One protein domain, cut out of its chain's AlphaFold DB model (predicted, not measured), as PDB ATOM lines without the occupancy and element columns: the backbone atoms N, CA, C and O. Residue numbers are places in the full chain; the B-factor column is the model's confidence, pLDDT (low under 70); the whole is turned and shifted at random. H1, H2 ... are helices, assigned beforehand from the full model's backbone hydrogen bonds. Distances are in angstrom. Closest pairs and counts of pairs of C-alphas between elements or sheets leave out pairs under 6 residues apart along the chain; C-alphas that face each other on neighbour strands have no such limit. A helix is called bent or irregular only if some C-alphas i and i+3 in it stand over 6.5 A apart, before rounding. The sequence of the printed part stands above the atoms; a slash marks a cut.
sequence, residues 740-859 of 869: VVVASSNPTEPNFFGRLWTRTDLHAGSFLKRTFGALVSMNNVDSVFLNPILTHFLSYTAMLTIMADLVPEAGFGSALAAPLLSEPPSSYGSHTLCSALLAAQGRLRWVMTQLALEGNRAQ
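This is residues 740 to 859 of the 869 residues of the protein "Lipase domain-containing protein, putative" of Eimeria brunetti (UniProt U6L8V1). A long kinked helix, H5, runs past a helical hairpin of H3 and H4, and H4 packs on its earlier part, with residues 834 to 841 of H5. The short H1 lies nearer the middle, while H2 lies far out on the chain between H1 and H3 and touches no helix. The printed part has 120 residues, with five named helices in the order H1, H2, H3, H4, H5 and no named strand; the class is all helix. It is compact, with a radius of gyration of the C-alphas of 14.6 A, and spans 43 by 40 by 23 A.

Start at Val 740; residues 740 to 753 have no named element, but residues 741 to 742 pair with 752 to 753, antiparallel. Find C-alpha 754 at (23.402, -33.632, -8.241), where H1 begins, running to residue 758 over 7.4 A. H2 takes residues 767 to 775, 12.1 A. H3, residues 788 to 803, begins at (21.999, -36.862, -27.594) and measures 22.0 A, with a kink of 28 degrees near residue 795; it is only just irregular, C-alphas 792 and 795 being 6.53 A apart. H4, residues 807 to 814, 6.0 A, is irregular, with C-alphas 809 and 812 9.3 A apart. H5, residues 830 to 859, runs 40.0 A to C-alpha 859 at (15.462, -30.868, 7.957), with a kink of 45 degrees near residue 842.

Look first at H4 and H5, which touch; their closest C-alphas, Phe 812 and Leu 837, are 6.1 A apart, at a steep tilt of 60 degrees, opposite ways. H3 and H4 are a helical hairpin, at a shallow tilt of 5 degrees, opposite ways; H3 touches H4 with residues 797 to 801 alone, the closest C-alphas being Ala 798 and Ser 814, 5.2 A. H1 and H5 only just touch, with 3 pairs of C-alphas within 8 A, the closest Leu 756 and Val 847 at 7.8 A. H1 and H3 are near each other. H3 and H5 are apart, and H2 is apart from H1, H3, H4 and H5. In H2 every O i to N i+4 pair is within hydrogen-bond range; H3 has 10 of 12, H5 22 of 26, H4 1 of 4 with 3 of 5 O i to N i+3 pairs, and H1 0 of 1 with 2 of 2.

The C-alphas farthest apart, those of Pro 747 and Val 776, are 43.7 A apart. The printed part has no cut. The links H2 to H3 and H4 to H5 are long, with 12 and 15 residues. Look for pLDDT under 70 at residues 764 to 786, 823 to 828 and 859; the mean of the printed part is 78.5.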
ATOM      1  N   VAL A 740      24.326 -36.974  -4.544       85.94
ATOM      2  CA  VAL A 740      25.577 -36.225  -4.712       85.94
ATOM      3  C   VAL A 740      25.400 -34.783  -4.244       85.94
ATOM      4  O   VAL A 740      24.570 -34.032  -4.758       85.94
ATOM      5  N   VAL A 741      26.260 -34.375  -3.315       84.81
ATOM      6  CA  VAL A 741      26.534 -32.973  -2.997       84.81
ATOM      7  C   VAL A 741      28.034 -32.759  -3.151       84.81
ATOM      8  O   VAL A 741      28.819 -33.534  -2.604       84.81
ATOM      9  N   VAL A 742      28.442 -31.734  -3.891       82.81
ATOM     10  CA  VAL A 742      29.847 -31.338  -4.045       82.81
ATOM     11  C   VAL A 742      30.010 -29.936  -3.469       82.81
ATOM     12  O   VAL A 742      29.267 -29.020  -3.827       82.81
ATOM     13  N   ALA A 743      30.956 -29.780  -2.545       78.31
ATOM     14  CA  ALA A 743      31.229 -28.496  -1.913       78.31
ATOM     15  C   ALA A 743      31.785 -27.494  -2.936       78.31
ATOM     16  O   ALA A 743      32.623 -27.857  -3.763       78.31
ATOM     17  N   SER A 744      31.341 -26.237  -2.874       73.50
ATOM     18  CA  SER A 744      31.952 -25.184  -3.688       73.50
ATOM     19  C   SER A 744      33.375 -24.879  -3.204       73.50
ATOM     20  O   SER A 744      33.642 -24.853  -2.002       73.50
ATOM     21  N   SER A 745      34.284 -24.594  -4.138       71.31
ATOM     22  CA  SER A 745      35.614 -24.054  -3.826       71.31
ATOM     23  C   SER A 745      35.561 -22.593  -3.356       71.31
ATOM     24  O   SER A 745      36.487 -22.131  -2.690       71.31
ATOM     25  N   ASN A 746      34.470 -21.878  -3.654       74.06
ATOM     26  CA  ASN A 746      34.185 -20.535  -3.158       74.06
ATOM     27  C   ASN A 746      33.084 -20.597  -2.077       74.06
ATOM     28  O   ASN A 746      31.941 -20.915  -2.413       74.06
ATOM     29  N   PRO A 747      33.354 -20.222  -0.809       73.75
ATOM     30  CA  PRO A 747      32.361 -20.266   0.271       73.75
ATOM     31  C   PRO A 747      31.202 -19.260   0.113       73.75
ATOM     32  O   PRO A 747      30.262 -19.289   0.902       73.75
ATOM     33  N   THR A 748      31.246 -18.369  -0.886       76.44
ATOM     34  CA  THR A 748      30.143 -17.450  -1.245       76.44
ATOM     35  C   THR A 748      29.263 -17.966  -2.396       76.44
ATOM     36  O   THR A 748      28.329 -17.288  -2.839       76.44
ATOM     37  N   GLU A 749      29.540 -19.172  -2.891       77.25
ATOM     38  CA  GLU A 749      28.743 -19.877  -3.894       77.25
ATOM     39  C   GLU A 749      28.081 -21.120  -3.277       77.25
ATOM     40  O   GLU A 749      28.676 -21.767  -2.414       77.25
ATOM     41  N   PRO A 750      26.846 -21.465  -3.686       81.56
ATOM     42  CA  PRO A 750      26.163 -22.646  -3.173       81.56
ATOM     43  C   PRO A 750      26.889 -23.927  -3.604       81.56
ATOM     44  O   PRO A 750      27.477 -23.994  -4.682       81.56
ATOM     45  N   ASN A 751      26.788 -24.968  -2.776       85.31
ATOM     46  CA  ASN A 751      27.221 -26.314  -3.150       85.31
ATOM     47  C   ASN A 751      26.488 -26.785  -4.414       85.31
ATOM     48  O   ASN A 751      25.319 -26.454  -4.625       85.31
ATOM     49  N   PHE A 752      27.147 -27.614  -5.220       87.62
ATOM     50  CA  PHE A 752      26.474 -28.325  -6.298       87.62
ATOM     51  C   PHE A 752      25.677 -29.502  -5.723       87.62
ATOM     52  O   PHE A 752      26.223 -30.337  -5.003       87.62
ATOM     53  N   PHE A 753      24.399 -29.592  -6.079       88.38
ATOM     54  CA  PHE A 753      23.506 -30.699  -5.757       88.38
ATOM     55  C   PHE A 753      23.214 -31.486  -7.037       88.38
ATOM     56  O   PHE A 753      22.562 -30.979  -7.953       88.38
ATOM     57  N   GLY A 754      23.636 -32.751  -7.090       87.88
ATOM     58  CA  GLY A 754      23.402 -33.632  -8.241       87.88
ATOM     59  C   GLY A 754      21.917 -33.847  -8.551       87.88
ATOM     60  O   GLY A 754      21.577 -34.127  -9.697       87.88
ATOM     61  N   ARG A 755      21.033 -33.571  -7.579       87.69
ATOM     62  CA  ARG A 755      19.572 -33.487  -7.742       87.69
ATOM     63  C   ARG A 755      19.106 -32.644  -8.927       87.69
ATOM     64  O   ARG A 755      18.024 -32.939  -9.426       87.69
ATOM     65  N   LEU A 756      19.893 -31.660  -9.385       88.75
ATOM     66  CA  LEU A 756      19.658 -30.969 -10.660       88.75
ATOM     67  C   LEU A 756      19.365 -31.983 -11.770       88.75
ATOM     68  O   LEU A 756      18.272 -31.988 -12.312       88.75
ATOM     69  N   TRP A 757      20.292 -32.911 -12.015       87.12
ATOM     70  CA  TRP A 757      20.214 -33.901 -13.093       87.12
ATOM     71  C   TRP A 757      19.055 -34.901 -12.942       87.12
ATOM     72  O   TRP A 757      18.798 -35.661 -13.866       87.12
ATOM     73  N   THR A 758      18.348 -34.897 -11.806       83.00
ATOM     74  CA  THR A 758      17.157 -35.727 -11.554       83.00
ATOM     75  C   THR A 758      15.852 -34.923 -11.454       83.00
ATOM     76  O   THR A 758      14.797 -35.521 -11.276       83.00
ATOM     77  N   ARG A 759      15.890 -33.583 -11.528       79.75
ATOM     78  CA  ARG A 759      14.709 -32.714 -11.383       79.75
ATOM     79  C   ARG A 759      14.404 -31.959 -12.668       79.75
ATOM     80  O   ARG A 759      14.847 -30.835 -12.891       79.75
ATOM     81  N   THR A 760      13.579 -32.603 -13.481       73.75
ATOM     82  CA  THR A 760      13.107 -32.129 -14.787       73.75
ATOM     83  C   THR A 760      12.367 -30.788 -14.720       73.75
ATOM     84  O   THR A 760      12.406 -30.000 -15.662       73.75
ATOM     85  N   ASP A 761      11.746 -30.467 -13.582       74.19
ATOM     86  CA  ASP A 761      11.054 -29.197 -13.348       74.19
ATOM     87  C   ASP A 761      12.004 -27.986 -13.222       74.19
ATOM     88  O   ASP A 761      11.581 -26.846 -13.411       74.19
ATOM     89  N   LEU A 762      13.294 -28.228 -12.958       76.75
ATOM     90  CA  LEU A 762      14.337 -27.201 -12.866       76.75
ATOM     91  C   LEU A 762      15.037 -26.936 -14.213       76.75
ATOM     92  O   LEU A 762      15.894 -26.052 -14.297       76.75
ATOM     93  N   HIS A 763      14.710 -27.696 -15.262       77.94
ATOM     94  CA  HIS A 763      15.417 -27.673 -16.542       77.94
ATOM     95  C   HIS A 763      14.875 -26.647 -17.554       77.94
ATOM     96  O   HIS A 763      13.717 -26.221 -17.538       77.94
ATOM     97  N   ALA A 764      15.748 -26.230 -18.477       62.28
ATOM     98  CA  ALA A 764      15.516 -25.112 -19.393       62.28
ATOM     99  C   ALA A 764      14.671 -25.483 -20.635       62.28
ATOM    100  O   ALA A 764      15.109 -25.331 -21.777       62.28
ATOM    101  N   GLY A 765      13.435 -25.947 -20.431       58.59
ATOM    102  CA  GLY A 765      12.493 -26.213 -21.523       58.59
ATOM    103  C   GLY A 765      12.066 -24.935 -22.261       58.59
ATOM    104  O   GLY A 765      11.511 -24.020 -21.652       58.59
ATOM    105  N   SER A 766      12.263 -24.873 -23.584       55.38
ATOM    106  CA  SER A 766      11.700 -23.793 -24.413       55.38
ATOM    107  C   SER A 766      10.170 -23.899 -24.496       55.38
ATOM    108  O   SER A 766       9.595 -24.966 -24.255       55.38
ATOM    109  N   PHE A 767       9.482 -22.803 -24.843       51.16
ATOM    110  CA  PHE A 767       8.019 -22.809 -24.977       51.16
ATOM    111  C   PHE A 767       7.538 -23.875 -25.971       51.16
ATOM    112  O   PHE A 767       6.658 -24.659 -25.634       51.16
ATOM    113  N   LEU A 768       8.182 -23.984 -27.138       50.25
ATOM    114  CA  LEU A 768       7.880 -25.019 -28.133       50.25
ATOM    115  C   LEU A 768       8.074 -26.443 -27.590       50.25
ATOM    116  O   LEU A 768       7.188 -27.272 -27.778       50.25
ATOM    117  N   LYS A 769       9.169 -26.724 -26.866       59.00
ATOM    118  CA  LYS A 769       9.418 -28.048 -26.257       59.00
ATOM    119  C   LYS A 769       8.330 -28.408 -25.230       59.00
ATOM    120  O   LYS A 769       7.797 -29.514 -25.270       59.00
ATOM    121  N   ARG A 770       7.940 -27.462 -24.364       58.12
ATOM    122  CA  ARG A 770       6.875 -27.660 -23.357       58.12
ATOM    123  C   ARG A 770       5.485 -27.797 -23.983       58.12
ATOM    124  O   ARG A 770       4.734 -28.686 -23.600       58.12
ATOM    125  N   THR A 771       5.156 -26.971 -24.975       52.53
ATOM    126  CA  THR A 771       3.886 -27.054 -25.713       52.53
ATOM    127  C   THR A 771       3.778 -28.350 -26.509       52.53
ATOM    128  O   THR A 771       2.714 -28.962 -26.516       52.53
ATOM    129  N   PHE A 772       4.869 -28.820 -27.121       57.69
ATOM    130  CA  PHE A 772       4.899 -30.126 -27.775       57.69
ATOM    131  C   PHE A 772       4.667 -31.253 -26.763       57.69
ATOM    132  O   PHE A 772       3.754 -32.049 -26.958       57.69
ATOM    133  N   GLY A 773       5.390 -31.261 -25.635       59.41
ATOM    134  CA  GLY A 773       5.179 -32.244 -24.568       59.41
ATOM    135  C   GLY A 773       3.730 -32.272 -24.058       59.41
ATOM    136  O   GLY A 773       3.119 -33.336 -23.969       59.41
ATOM    137  N   ALA A 774       3.128 -31.102 -23.837       56.47
ATOM    138  CA  ALA A 774       1.729 -30.974 -23.431       56.47
ATOM    139  C   ALA A 774       0.715 -31.430 -24.506       56.47
ATOM    140  O   ALA A 774      -0.400 -31.820 -24.160       56.47
ATOM    141  N   LEU A 775       1.071 -31.409 -25.798       57.47
ATOM    142  CA  LEU A 775       0.219 -31.921 -26.883       57.47
ATOM    143  C   LEU A 775       0.170 -33.455 -26.938       57.47
ATOM    144  O   LEU A 775      -0.834 -33.991 -27.396       57.47
ATOM    145  N   VAL A 776       1.209 -34.144 -26.456       58.12
ATOM    146  CA  VAL A 776       1.295 -35.620 -26.399       58.12
ATOM    147  C   VAL A 776       1.222 -36.177 -24.971       58.12
ATOM    148  O   VAL A 776       1.544 -37.334 -24.731       58.12
ATOM    149  N   SER A 777       0.784 -35.363 -24.002       60.06
ATOM    150  CA  SER A 777       0.707 -35.713 -22.567       60.06
ATOM    151  C   SER A 777       2.035 -36.171 -21.933       60.06
ATOM    152  O   SER A 777       2.045 -36.790 -20.871       60.06
ATOM    153  N   MET A 778       3.166 -35.809 -22.542       58.66
ATOM    154  CA  MET A 778       4.544 -36.117 -22.137       58.66
ATOM    155  C   MET A 778       5.011 -35.319 -20.899       58.66
ATOM    156  O   MET A 778       6.158 -34.891 -20.816       58.66
ATOM    157  N   ASN A 779       4.148 -35.114 -19.905       52.12
ATOM    158  CA  ASN A 779       4.446 -34.270 -18.738       52.12
ATOM    159  C   ASN A 779       5.636 -34.780 -17.893       52.12
ATOM    160  O   ASN A 779       6.239 -33.999 -17.163       52.12
ATOM    161  N   ASN A 780       5.992 -36.063 -18.027       51.94
ATOM    162  CA  ASN A 780       7.127 -36.706 -17.353       51.94
ATOM    163  C   ASN A 780       8.378 -36.844 -18.254       51.94
ATOM    164  O   ASN A 780       9.388 -37.397 -17.819       51.94
ATOM    165  N   VAL A 781       8.318 -36.405 -19.518       54.59
ATOM    166  CA  VAL A 781       9.384 -36.613 -20.511       54.59
ATOM    167  C   VAL A 781      10.185 -35.337 -20.680       54.59
ATOM    168  O   VAL A 781       9.734 -34.367 -21.291       54.59
ATOM    169  N   ASP A 782      11.409 -35.340 -20.165       63.62
ATOM    170  CA  ASP A 782      12.272 -34.179 -20.297       63.62
ATOM    171  C   ASP A 782      12.954 -34.116 -21.668       63.62
ATOM    172  O   ASP A 782      13.774 -34.962 -22.038       63.62
ATOM    173  N   SER A 783      12.670 -33.038 -22.396       61.81
ATOM    174  CA  SER A 783      13.354 -32.670 -23.638       61.81
ATOM    175  C   SER A 783      14.882 -32.551 -23.514       61.81
ATOM    176  O   SER A 783      15.579 -32.625 -24.524       61.81
ATOM    177  N   VAL A 784      15.415 -32.393 -22.297       66.06
ATOM    178  CA  VAL A 784      16.853 -32.381 -22.001       66.06
ATOM    179  C   VAL A 784      17.483 -33.773 -22.128       66.06
ATOM    180  O   VAL A 784      18.620 -33.860 -22.581       66.06
ATOM    181  N   PHE A 785      16.767 -34.869 -21.843       69.19
ATOM    182  CA  PHE A 785      17.299 -36.227 -22.064       69.19
ATOM    183  C   PHE A 785      17.055 -36.748 -23.492       69.19
ATOM    184  O   PHE A 785      17.740 -37.664 -23.938       69.19
ATOM    185  N   LEU A 786      16.169 -36.099 -24.260       68.19
ATOM    186  CA  LEU A 786      16.074 -36.286 -25.717       68.19
ATOM    187  C   LEU A 786      17.265 -35.668 -26.484       68.19
ATOM    188  O   LEU A 786      17.370 -35.842 -27.697       68.19
ATOM    189  N   ASN A 787      18.158 -34.938 -25.808       74.88
ATOM    190  CA  ASN A 787      19.338 -34.312 -26.400       74.88
ATOM    191  C   ASN A 787      20.538 -35.286 -26.395       74.88
ATOM    192  O   ASN A 787      21.142 -35.489 -25.336       74.88
ATOM    193  N   PRO A 788      20.945 -35.851 -27.551       75.31
ATOM    194  CA  PRO A 788      21.999 -36.862 -27.594       75.31
ATOM    195  C   PRO A 788      23.363 -36.313 -27.167       75.31
ATOM    196  O   PRO A 788      24.142 -37.043 -26.570       75.31
ATOM    197  N   ILE A 789      23.659 -35.027 -27.394       77.62
ATOM    198  CA  ILE A 789      24.934 -34.424 -26.964       77.62
ATOM    199  C   ILE A 789      25.027 -34.430 -25.431       77.62
ATOM    200  O   ILE A 789      26.084 -34.707 -24.863       77.62
ATOM    201  N   LEU A 790      23.910 -34.191 -24.740       83.62
ATOM    202  CA  LEU A 790      23.880 -34.227 -23.282       83.62
ATOM    203  C   LEU A 790      24.003 -35.655 -22.740       83.62
ATOM    204  O   LEU A 790      24.827 -35.901 -21.858       83.62
ATOM    205  N   THR A 791      23.222 -36.596 -23.268       84.62
ATOM    206  CA  THR A 791      23.145 -37.961 -22.724       84.62
ATOM    207  C   THR A 791      24.305 -38.863 -23.146       84.62
ATOM    208  O   THR A 791      24.721 -39.699 -22.344       84.62
ATOM    209  N   HIS A 792      24.885 -38.665 -24.334       89.12
ATOM    210  CA  HIS A 792      25.998 -39.462 -24.871       89.12
ATOM    211  C   HIS A 792      27.398 -38.868 -24.614       89.12
ATOM    212  O   HIS A 792      28.400 -39.552 -24.822       89.12
ATOM    213  N   PHE A 793      27.513 -37.607 -24.173       89.50
ATOM    214  CA  PHE A 793      28.818 -36.949 -23.985       89.50
ATOM    215  C   PHE A 793      28.918 -36.175 -22.662       89.50
ATOM    216  O   PHE A 793      29.782 -36.477 -21.840       89.50
ATOM    217  N   LEU A 794      28.019 -35.218 -22.397       91.00
ATOM    218  CA  LEU A 794      28.119 -34.366 -21.195       91.00
ATOM    219  C   LEU A 794      27.872 -35.127 -19.884       91.00
ATOM    220  O   LEU A 794      28.467 -34.797 -18.859       91.00
ATOM    221  N   SER A 795      27.045 -36.171 -19.933       91.50
ATOM    222  CA  SER A 795      26.791 -37.105 -18.833       91.50
ATOM    223  C   SER A 795      28.071 -37.775 -18.307       91.50
ATOM    224  O   SER A 795      28.286 -37.817 -17.096       91.50
ATOM    225  N   TYR A 796      28.955 -38.236 -19.201       94.25
ATOM    226  CA  TYR A 796      30.246 -38.836 -18.851       94.25
ATOM    227  C   TYR A 796      31.178 -37.814 -18.212       94.25
ATOM    228  O   TYR A 796      31.739 -38.087 -17.152       94.25
ATOM    229  N   THR A 797      31.293 -36.621 -18.805       93.75
ATOM    230  CA  THR A 797      32.104 -35.529 -18.251       93.75
ATOM    231  C   THR A 797      31.675 -35.193 -16.820       93.75
ATOM    232  O   THR A 797      32.527 -35.123 -15.936       93.75
ATOM    233  N   ALA A 798      30.367 -35.087 -16.564       92.69
ATOM    234  CA  ALA A 798      29.821 -34.850 -15.230       92.69
ATOM    235  C   ALA A 798      30.116 -35.997 -14.252       92.69
ATOM    236  O   ALA A 798      30.741 -35.779 -13.211       92.69
ATOM    237  N   MET A 799      29.699 -37.224 -14.579       93.12
ATOM    238  CA  MET A 799      29.807 -38.363 -13.660       93.12
ATOM    239  C   MET A 799      31.264 -38.734 -13.357       93.12
ATOM    240  O   MET A 799      31.611 -38.924 -12.193       93.12
ATOM    241  N   LEU A 800      32.141 -38.779 -14.366       94.88
ATOM    242  CA  LEU A 800      33.544 -39.164 -14.176       94.88
ATOM    243  C   LEU A 800      34.337 -38.100 -13.404       94.88
ATOM    244  O   LEU A 800      35.175 -38.456 -12.579       94.88
ATOM    245  N   THR A 801      34.036 -36.810 -13.593       92.81
ATOM    246  CA  THR A 801      34.660 -35.721 -12.817       92.81
ATOM    247  C   THR A 801      34.222 -35.737 -11.345       92.81
ATOM    248  O   THR A 801      35.041 -35.477 -10.463       92.81
ATOM    249  N   ILE A 802      32.959 -36.088 -11.055       90.94
ATOM    250  CA  ILE A 802      32.489 -36.318  -9.676       90.94
ATOM    251  C   ILE A 802      33.210 -37.527  -9.063       90.94
ATOM    252  O   ILE A 802      33.770 -37.417  -7.975       90.94
ATOM    253  N   MET A 803      33.232 -38.665  -9.762       90.75
ATOM    254  CA  MET A 803      33.815 -39.916  -9.256       90.75
ATOM    255  C   MET A 803      35.326 -39.805  -9.004       90.75
ATOM    256  O   MET A 803      35.836 -40.386  -8.047       90.75
ATOM    257  N   ALA A 804      36.036 -39.018  -9.814       90.50
ATOM    258  CA  ALA A 804      37.451 -38.716  -9.622       90.50
ATOM    259  C   ALA A 804      37.734 -37.670  -8.520       90.50
ATOM    260  O   ALA A 804      38.898 -37.471  -8.186       90.50
ATOM    261  N   ASP A 805      36.723 -37.029  -7.912       86.44
ATOM    262  CA  ASP A 805      36.895 -35.930  -6.933       86.44
ATOM    263  C   ASP A 805      37.648 -34.718  -7.535       86.44
ATOM    264  O   ASP A 805      38.506 -34.126  -6.884       86.44
ATOM    265  N   LEU A 806      37.355 -34.381  -8.805       89.12
ATOM    266  CA  LEU A 806      38.055 -33.351  -9.604       89.12
ATOM    267  C   LEU A 806      37.156 -32.190 -10.072       89.12
ATOM    268  O   LEU A 806      37.523 -31.410 -10.951       89.12
ATOM    269  N   VAL A 807      35.958 -32.051  -9.495       88.19
ATOM    270  CA  VAL A 807      35.040 -30.936  -9.798       88.19
ATOM    271  C   VAL A 807      35.662 -29.552  -9.516       88.19
ATOM    272  O   VAL A 807      35.506 -28.678 -10.376       88.19
ATOM    273  N   PRO A 808      36.387 -29.318  -8.396       84.19
ATOM    274  CA  PRO A 808      37.047 -28.032  -8.144       84.19
ATOM    275  C   PRO A 808      38.080 -27.654  -9.214       84.19
ATOM    276  O   PRO A 808      38.227 -26.478  -9.541       84.19
ATOM    277  N   GLU A 809      38.780 -28.642  -9.771       87.25
ATOM    278  CA  GLU A 809      39.803 -28.477 -10.802       87.25
ATOM    279  C   GLU A 809      39.222 -28.364 -12.219       87.25
ATOM    280  O   GLU A 809      39.797 -27.678 -13.065       87.25
ATOM    281  N   ALA A 810      38.082 -29.003 -12.489       86.31
ATOM    282  CA  ALA A 810      37.421 -28.959 -13.790       86.31
ATOM    283  C   ALA A 810      36.555 -27.704 -14.005       86.31
ATOM    284  O   ALA A 810      36.387 -27.271 -15.146       86.31
ATOM    285  N   GLY A 811      35.993 -27.112 -12.944       86.38
ATOM    286  CA  GLY A 811      35.144 -25.918 -13.040       86.38
ATOM    287  C   GLY A 811      33.950 -26.127 -13.981       86.38
ATOM    288  O   GLY A 811      33.269 -27.149 -13.905       86.38
ATOM    289  N   PHE A 812      33.709 -25.204 -14.920       83.12
ATOM    290  CA  PHE A 812      32.686 -25.381 -15.968       83.12
ATOM    291  C   PHE A 812      32.960 -26.595 -16.873       83.12
ATOM    292  O   PHE A 812      32.018 -27.219 -17.356       83.12
ATOM    293  N   GLY A 813      34.228 -26.990 -17.038       84.19
ATOM    294  CA  GLY A 813      34.634 -28.175 -17.796       84.19
ATOM    295  C   GLY A 813      34.184 -29.504 -17.182       84.19
ATOM    296  O   GLY A 813      34.277 -30.527 -17.845       84.19
ATOM    297  N   SER A 814      33.633 -29.493 -15.963       87.44
ATOM    298  CA  SER A 814      32.913 -30.632 -15.375       87.44
ATOM    299  C   SER A 814      31.569 -30.932 -16.056       87.44
ATOM    300  O   SER A 814      30.941 -31.933 -15.739       87.44
ATOM    301  N   ALA A 815      31.079 -30.058 -16.945       91.06
ATOM    302  CA  ALA A 815      29.767 -30.144 -17.591       91.06
ATOM    303  C   ALA A 815      28.549 -30.212 -16.643       91.06
ATOM    304  O   ALA A 815      27.428 -30.402 -17.108       91.06
ATOM    305  N   LEU A 816      28.709 -29.979 -15.333       90.88
ATOM    306  CA  LEU A 816      27.626 -30.099 -14.342       90.88
ATOM    307  C   LEU A 816      26.424 -29.170 -14.600       90.88
ATOM    308  O   LEU A 816      25.322 -29.471 -14.143       90.88
ATOM    309  N   ALA A 817      26.624 -28.082 -15.352       90.12
ATOM    310  CA  ALA A 817      25.585 -27.147 -15.787       90.12
ATOM    311  C   ALA A 817      24.779 -27.606 -17.021       90.12
ATOM    312  O   ALA A 817      23.824 -26.927 -17.399       90.12
ATOM    313  N   ALA A 818      25.150 -28.721 -17.666       89.56
ATOM    314  CA  ALA A 818      24.592 -29.154 -18.948       89.56
ATOM    315  C   ALA A 818      23.047 -29.217 -19.013       89.56
ATOM    316  O   ALA A 818      22.505 -28.776 -20.026       89.56
ATOM    317  N   PRO A 819      22.308 -29.654 -17.971       88.38
ATOM    318  CA  PRO A 819      20.841 -29.690 -18.023       88.38
ATOM    319  C   PRO A 819      20.146 -28.314 -18.067       88.38
ATOM    320  O   PRO A 819      18.938 -28.226 -18.280       88.38
ATOM    321  N   LEU A 820      20.896 -27.222 -17.870       87.00
ATOM    322  CA  LEU A 820      20.398 -25.840 -17.911       87.00
ATOM    323  C   LEU A 820      20.721 -25.115 -19.232       87.00
ATOM    324  O   LEU A 820      20.357 -23.941 -19.399       87.00
ATOM    325  N   LEU A 821      21.372 -25.809 -20.172       83.75
ATOM    326  CA  LEU A 821      21.549 -25.372 -21.556       83.75
ATOM    327  C   LEU A 821      20.176 -25.283 -22.239       83.75
ATOM    328  O   LEU A 821      19.490 -26.289 -22.400       83.75
ATOM    329  N   SER A 822      19.772 -24.083 -22.667       70.94
ATOM    330  CA  SER A 822      18.550 -23.917 -23.477       70.94
ATOM    331  C   SER A 822      18.698 -24.580 -24.853       70.94
ATOM    332  O   SER A 822      17.747 -25.177 -25.375       70.94
ATOM    333  N   GLU A 823      19.916 -24.521 -25.395       68.19
ATOM    334  CA  GLU A 823      20.320 -25.082 -26.680       68.19
ATOM    335  C   GLU A 823      21.691 -25.759 -26.521       68.19
ATOM    336  O   GLU A 823      22.568 -25.197 -25.857       68.19
ATOM    337  N   PRO A 824      21.892 -26.979 -27.053       63.00
ATOM    338  CA  PRO A 824      23.213 -27.591 -27.094       63.00
ATOM    339  C   PRO A 824      24.114 -26.892 -28.121       63.00
ATOM    340  O   PRO A 824      23.616 -26.436 -29.150       63.00
ATOM    341  N   PRO A 825      25.443 -26.876 -27.915       65.38
ATOM    342  CA  PRO A 825      26.365 -26.473 -28.969       65.38
ATOM    343  C   PRO A 825      26.249 -27.438 -30.157       65.38
ATOM    344  O   PRO A 825      26.186 -28.654 -29.976       65.38
ATOM    345  N   SER A 826      26.298 -26.917 -31.383       56.19
ATOM    346  CA  SER A 826      26.264 -27.715 -32.620       56.19
ATOM    347  C   SER A 826      27.531 -28.556 -32.861       56.19
ATOM    348  O   SER A 826      27.621 -29.283 -33.850       56.19
ATOM    349  N   SER A 827      28.531 -28.471 -31.975       63.28
ATOM    350  CA  SER A 827      29.770 -29.244 -32.049       63.28
ATOM    351  C   SER A 827      30.325 -29.589 -30.664       63.28
ATOM    352  O   SER A 827      30.089 -28.878 -29.688       63.28
ATOM    353  N   TYR A 828      31.124 -30.655 -30.602       63.81
ATOM    354  CA  TYR A 828      31.804 -31.124 -29.388       63.81
ATOM    355  C   TYR A 828      33.093 -30.348 -29.040       63.81
ATOM    356  O   TYR A 828      33.786 -30.729 -28.099       63.81
ATOM    357  N   GLY A 829      33.447 -29.300 -29.795       73.44
ATOM    358  CA  GLY A 829      34.668 -28.527 -29.561       73.44
ATOM    359  C   GLY A 829      34.650 -27.802 -28.212       73.44
ATOM    360  O   GLY A 829      33.654 -27.152 -27.869       73.44
ATOM    361  N   SER A 830      35.768 -27.892 -27.486       78.00
ATOM    362  CA  SER A 830      36.019 -27.297 -26.164       78.00
ATOM    363  C   SER A 830      35.434 -25.899 -26.022       78.00
ATOM    364  O   SER A 830      34.536 -25.729 -25.201       78.00
ATOM    365  N   HIS A 831      35.837 -24.919 -26.842       83.75
ATOM    366  CA  HIS A 831      35.311 -23.555 -26.700       83.75
ATOM    367  C   HIS A 831      33.789 -23.466 -26.853       83.75
ATOM    368  O   HIS A 831      33.138 -22.864 -26.001       83.75
ATOM    369  N   THR A 832      33.200 -24.069 -27.894       81.50
ATOM    370  CA  THR A 832      31.745 -23.977 -28.122       81.50
ATOM    371  C   THR A 832      30.940 -24.543 -26.958       81.50
ATOM    372  O   THR A 832      29.932 -23.964 -26.558       81.50
ATOM    373  N   LEU A 833      31.419 -25.635 -26.361       85.25
ATOM    374  CA  LEU A 833      30.791 -26.241 -25.198       85.25
ATOM    375  C   LEU A 833      31.066 -25.454 -23.907       85.25
ATOM    376  O   LEU A 833      30.151 -25.227 -23.117       85.25
ATOM    377  N   CYS A 834      32.297 -24.992 -23.698       86.75
ATOM    378  CA  CYS A 834      32.684 -24.234 -22.511       86.75
ATOM    379  C   CYS A 834      31.963 -22.883 -22.431       86.75
ATOM    380  O   CYS A 834      31.474 -22.527 -21.362       86.75
ATOM    381  N   SER A 835      31.819 -22.166 -23.549       85.00
ATOM    382  CA  SER A 835      31.038 -20.923 -23.626       85.00
ATOM    383  C   SER A 835      29.555 -21.154 -23.316       85.00
ATOM    384  O   SER A 835      28.965 -20.396 -22.545       85.00
ATOM    385  N   ALA A 836      28.963 -22.242 -23.821       85.38
ATOM    386  CA  ALA A 836      27.578 -22.604 -23.519       85.38
ATOM    387  C   ALA A 836      27.378 -22.972 -22.030       85.38
ATOM    388  O   ALA A 836      26.426 -22.524 -21.391       85.38
ATOM    389  N   LEU A 837      28.309 -23.733 -21.439       88.62
ATOM    390  CA  LEU A 837      28.287 -24.098 -20.016       88.62
ATOM    391  C   LEU A 837      28.519 -22.889 -19.090       88.62
ATOM    392  O   LEU A 837      27.879 -22.796 -18.042       88.62
ATOM    393  N   LEU A 838      29.369 -21.938 -19.490       88.12
ATOM    394  CA  LEU A 838      29.547 -20.653 -18.802       88.12
ATOM    395  C   LEU A 838      28.258 -19.816 -18.828       88.12
ATOM    396  O   LEU A 838      27.852 -19.295 -17.791       88.12
ATOM    397  N   ALA A 839      27.557 -19.748 -19.965       86.31
ATOM    398  CA  ALA A 839      26.254 -19.082 -20.047       86.31
ATOM    399  C   ALA A 839      25.200 -19.747 -19.134       86.31
ATOM    400  O   ALA A 839      24.407 -19.062 -18.481       86.31
ATOM    401  N   ALA A 840      25.225 -21.078 -19.008       88.00
ATOM    402  CA  ALA A 840      24.362 -21.817 -18.084       88.00
ATOM    403  C   ALA A 840      24.715 -21.611 -16.591       88.00
ATOM    404  O   ALA A 840      23.843 -21.794 -15.737       88.00
ATOM    405  N   GLN A 841      25.937 -21.182 -16.246       84.56
ATOM    406  CA  GLN A 841      26.381 -21.004 -14.851       84.56
ATOM    407  C   GLN A 841      25.526 -19.985 -14.074       84.56
ATOM    408  O   GLN A 841      25.273 -20.171 -12.880       84.56
ATOM    409  N   GLY A 842      25.016 -18.942 -14.740       82.56
ATOM    410  CA  GLY A 842      24.103 -17.971 -14.123       82.56
ATOM    411  C   GLY A 842      22.791 -18.609 -13.647       82.56
ATOM    412  O   GLY A 842      22.350 -18.358 -12.524       82.56
ATOM    413  N   ARG A 843      22.212 -19.506 -14.461       87.50
ATOM    414  CA  ARG A 843      21.044 -20.321 -14.076       87.50
ATOM    415  C   ARG A 843      21.418 -21.315 -12.975       87.50
ATOM    416  O   ARG A 843      20.682 -21.437 -12.000       87.50
ATOM    417  N   LEU A 844      22.579 -21.969 -13.095       88.88
ATOM    418  CA  LEU A 844      23.065 -22.956 -12.125       88.88
ATOM    419  C   LEU A 844      23.123 -22.383 -10.707       88.88
ATOM    420  O   LEU A 844      22.591 -23.002  -9.789       88.88
ATOM    421  N   ARG A 845      23.707 -21.189 -10.523       87.31
ATOM    422  CA  ARG A 845      23.806 -20.560  -9.196       87.31
ATOM    423  C   ARG A 845      22.428 -20.351  -8.564       87.31
ATOM    424  O   ARG A 845      22.260 -20.661  -7.389       87.31
ATOM    425  N   TRP A 846      21.445 -19.884  -9.338       89.38
ATOM    426  CA  TRP A 846      20.074 -19.695  -8.857       89.38
ATOM    427  C   TRP A 846      19.404 -21.025  -8.476       89.38
ATOM    428  O   TRP A 846      18.869 -21.135  -7.373       89.38
ATOM    429  N   VAL A 847      19.494 -22.053  -9.333       89.88
ATOM    430  CA  VAL A 847      18.916 -23.383  -9.060       89.88
ATOM    431  C   VAL A 847      19.531 -24.012  -7.806       89.88
ATOM    432  O   VAL A 847      18.808 -24.521  -6.951       89.88
ATOM    433  N   MET A 848      20.853 -23.923  -7.640       90.88
ATOM    434  CA  MET A 848      21.548 -24.468  -6.467       90.88
ATOM    435  C   MET A 848      21.185 -23.737  -5.168       90.88
ATOM    436  O   MET A 848      21.123 -24.367  -4.113       90.88
ATOM    437  N   THR A 849      20.868 -22.439  -5.223       88.75
ATOM    438  CA  THR A 849      20.297 -21.723  -4.072       88.75
ATOM    439  C   THR A 849      18.893 -22.230  -3.717       88.75
ATOM    440  O   THR A 849      18.615 -22.397  -2.532       88.75
ATOM    441  N   GLN A 850      18.027 -22.537  -4.693       88.00
ATOM    442  CA  GLN A 850      16.708 -23.124  -4.398       88.00
ATOM    443  C   GLN A 850      16.836 -24.526  -3.778       88.00
ATOM    444  O   GLN A 850      16.267 -24.775  -2.718       88.00
ATOM    445  N   LEU A 851      17.659 -25.402  -4.369       87.56
ATOM    446  CA  LEU A 851      17.913 -26.758  -3.857       87.56
ATOM    447  C   LEU A 851      18.492 -26.755  -2.427       87.56
ATOM    448  O   LEU A 851      18.145 -27.619  -1.621       87.56
ATOM    449  N   ALA A 852      19.326 -25.767  -2.080       86.12
ATOM    450  CA  ALA A 852      19.814 -25.583  -0.713       86.12
ATOM    451  C   ALA A 852      18.695 -25.176   0.268       86.12
ATOM    452  O   ALA A 852      18.613 -25.718   1.369       86.12
ATOM    453  N   LEU A 853      17.813 -24.248  -0.125       87.56
ATOM    454  CA  LEU A 853      16.692 -23.795   0.709       87.56
ATOM    455  C   LEU A 853      15.661 -24.909   0.949       87.56
ATOM    456  O   LEU A 853      15.175 -25.064   2.068       87.56
ATOM    457  N   GLU A 854      15.359 -25.715  -0.070       85.69
ATOM    458  CA  GLU A 854      14.543 -26.928   0.072       85.69
ATOM    459  C   GLU A 854      15.199 -27.953   1.009       85.69
ATOM    460  O   GLU A 854      14.539 -28.495   1.895       85.69
ATOM    461  N   GLY A 855      16.503 -28.198   0.833       80.44
ATOM    462  CA  GLY A 855      17.268 -29.146   1.643       80.44
ATOM    463  C   GLY A 855      17.326 -28.782   3.128       80.44
ATOM    464  O   GLY A 855      17.385 -29.686   3.963       80.44
ATOM    465  N   ASN A 856      17.269 -27.488   3.458       80.56
ATOM    466  CA  ASN A 856      17.170 -27.004   4.835       80.56
ATOM    467  C   ASN A 856      15.748 -27.174   5.393       80.56
ATOM    468  O   ASN A 856      15.590 -27.750   6.464       80.56
ATOM    469  N   ARG A 857      14.705 -26.771   4.649       78.75
ATOM    470  CA  ARG A 857      13.299 -26.940   5.080       78.75
ATOM    471  C   ARG A 857      12.953 -28.401   5.382       78.75
ATOM    472  O   ARG A 857      12.346 -28.686   6.406       78.75
ATOM    473  N   ALA A 858      13.428 -29.330   4.552       73.00
ATOM    474  CA  ALA A 858      13.259 -30.772   4.754       73.00
ATOM    475  C   ALA A 858      14.044 -31.354   5.958       73.00
ATOM    476  O   ALA A 858      13.950 -32.552   6.222       73.00
ATOM    477  N   GLN A 859      14.838 -30.540   6.665       67.56
ATOM    478  CA  GLN A 859      15.462 -30.868   7.957       67.56
ATOM    479  C   GLN A 859      14.816 -30.111   9.133       67.56
ATOM    480  O   GLN A 859      15.008 -30.505  10.282       67.56
TER     481      GLN A 859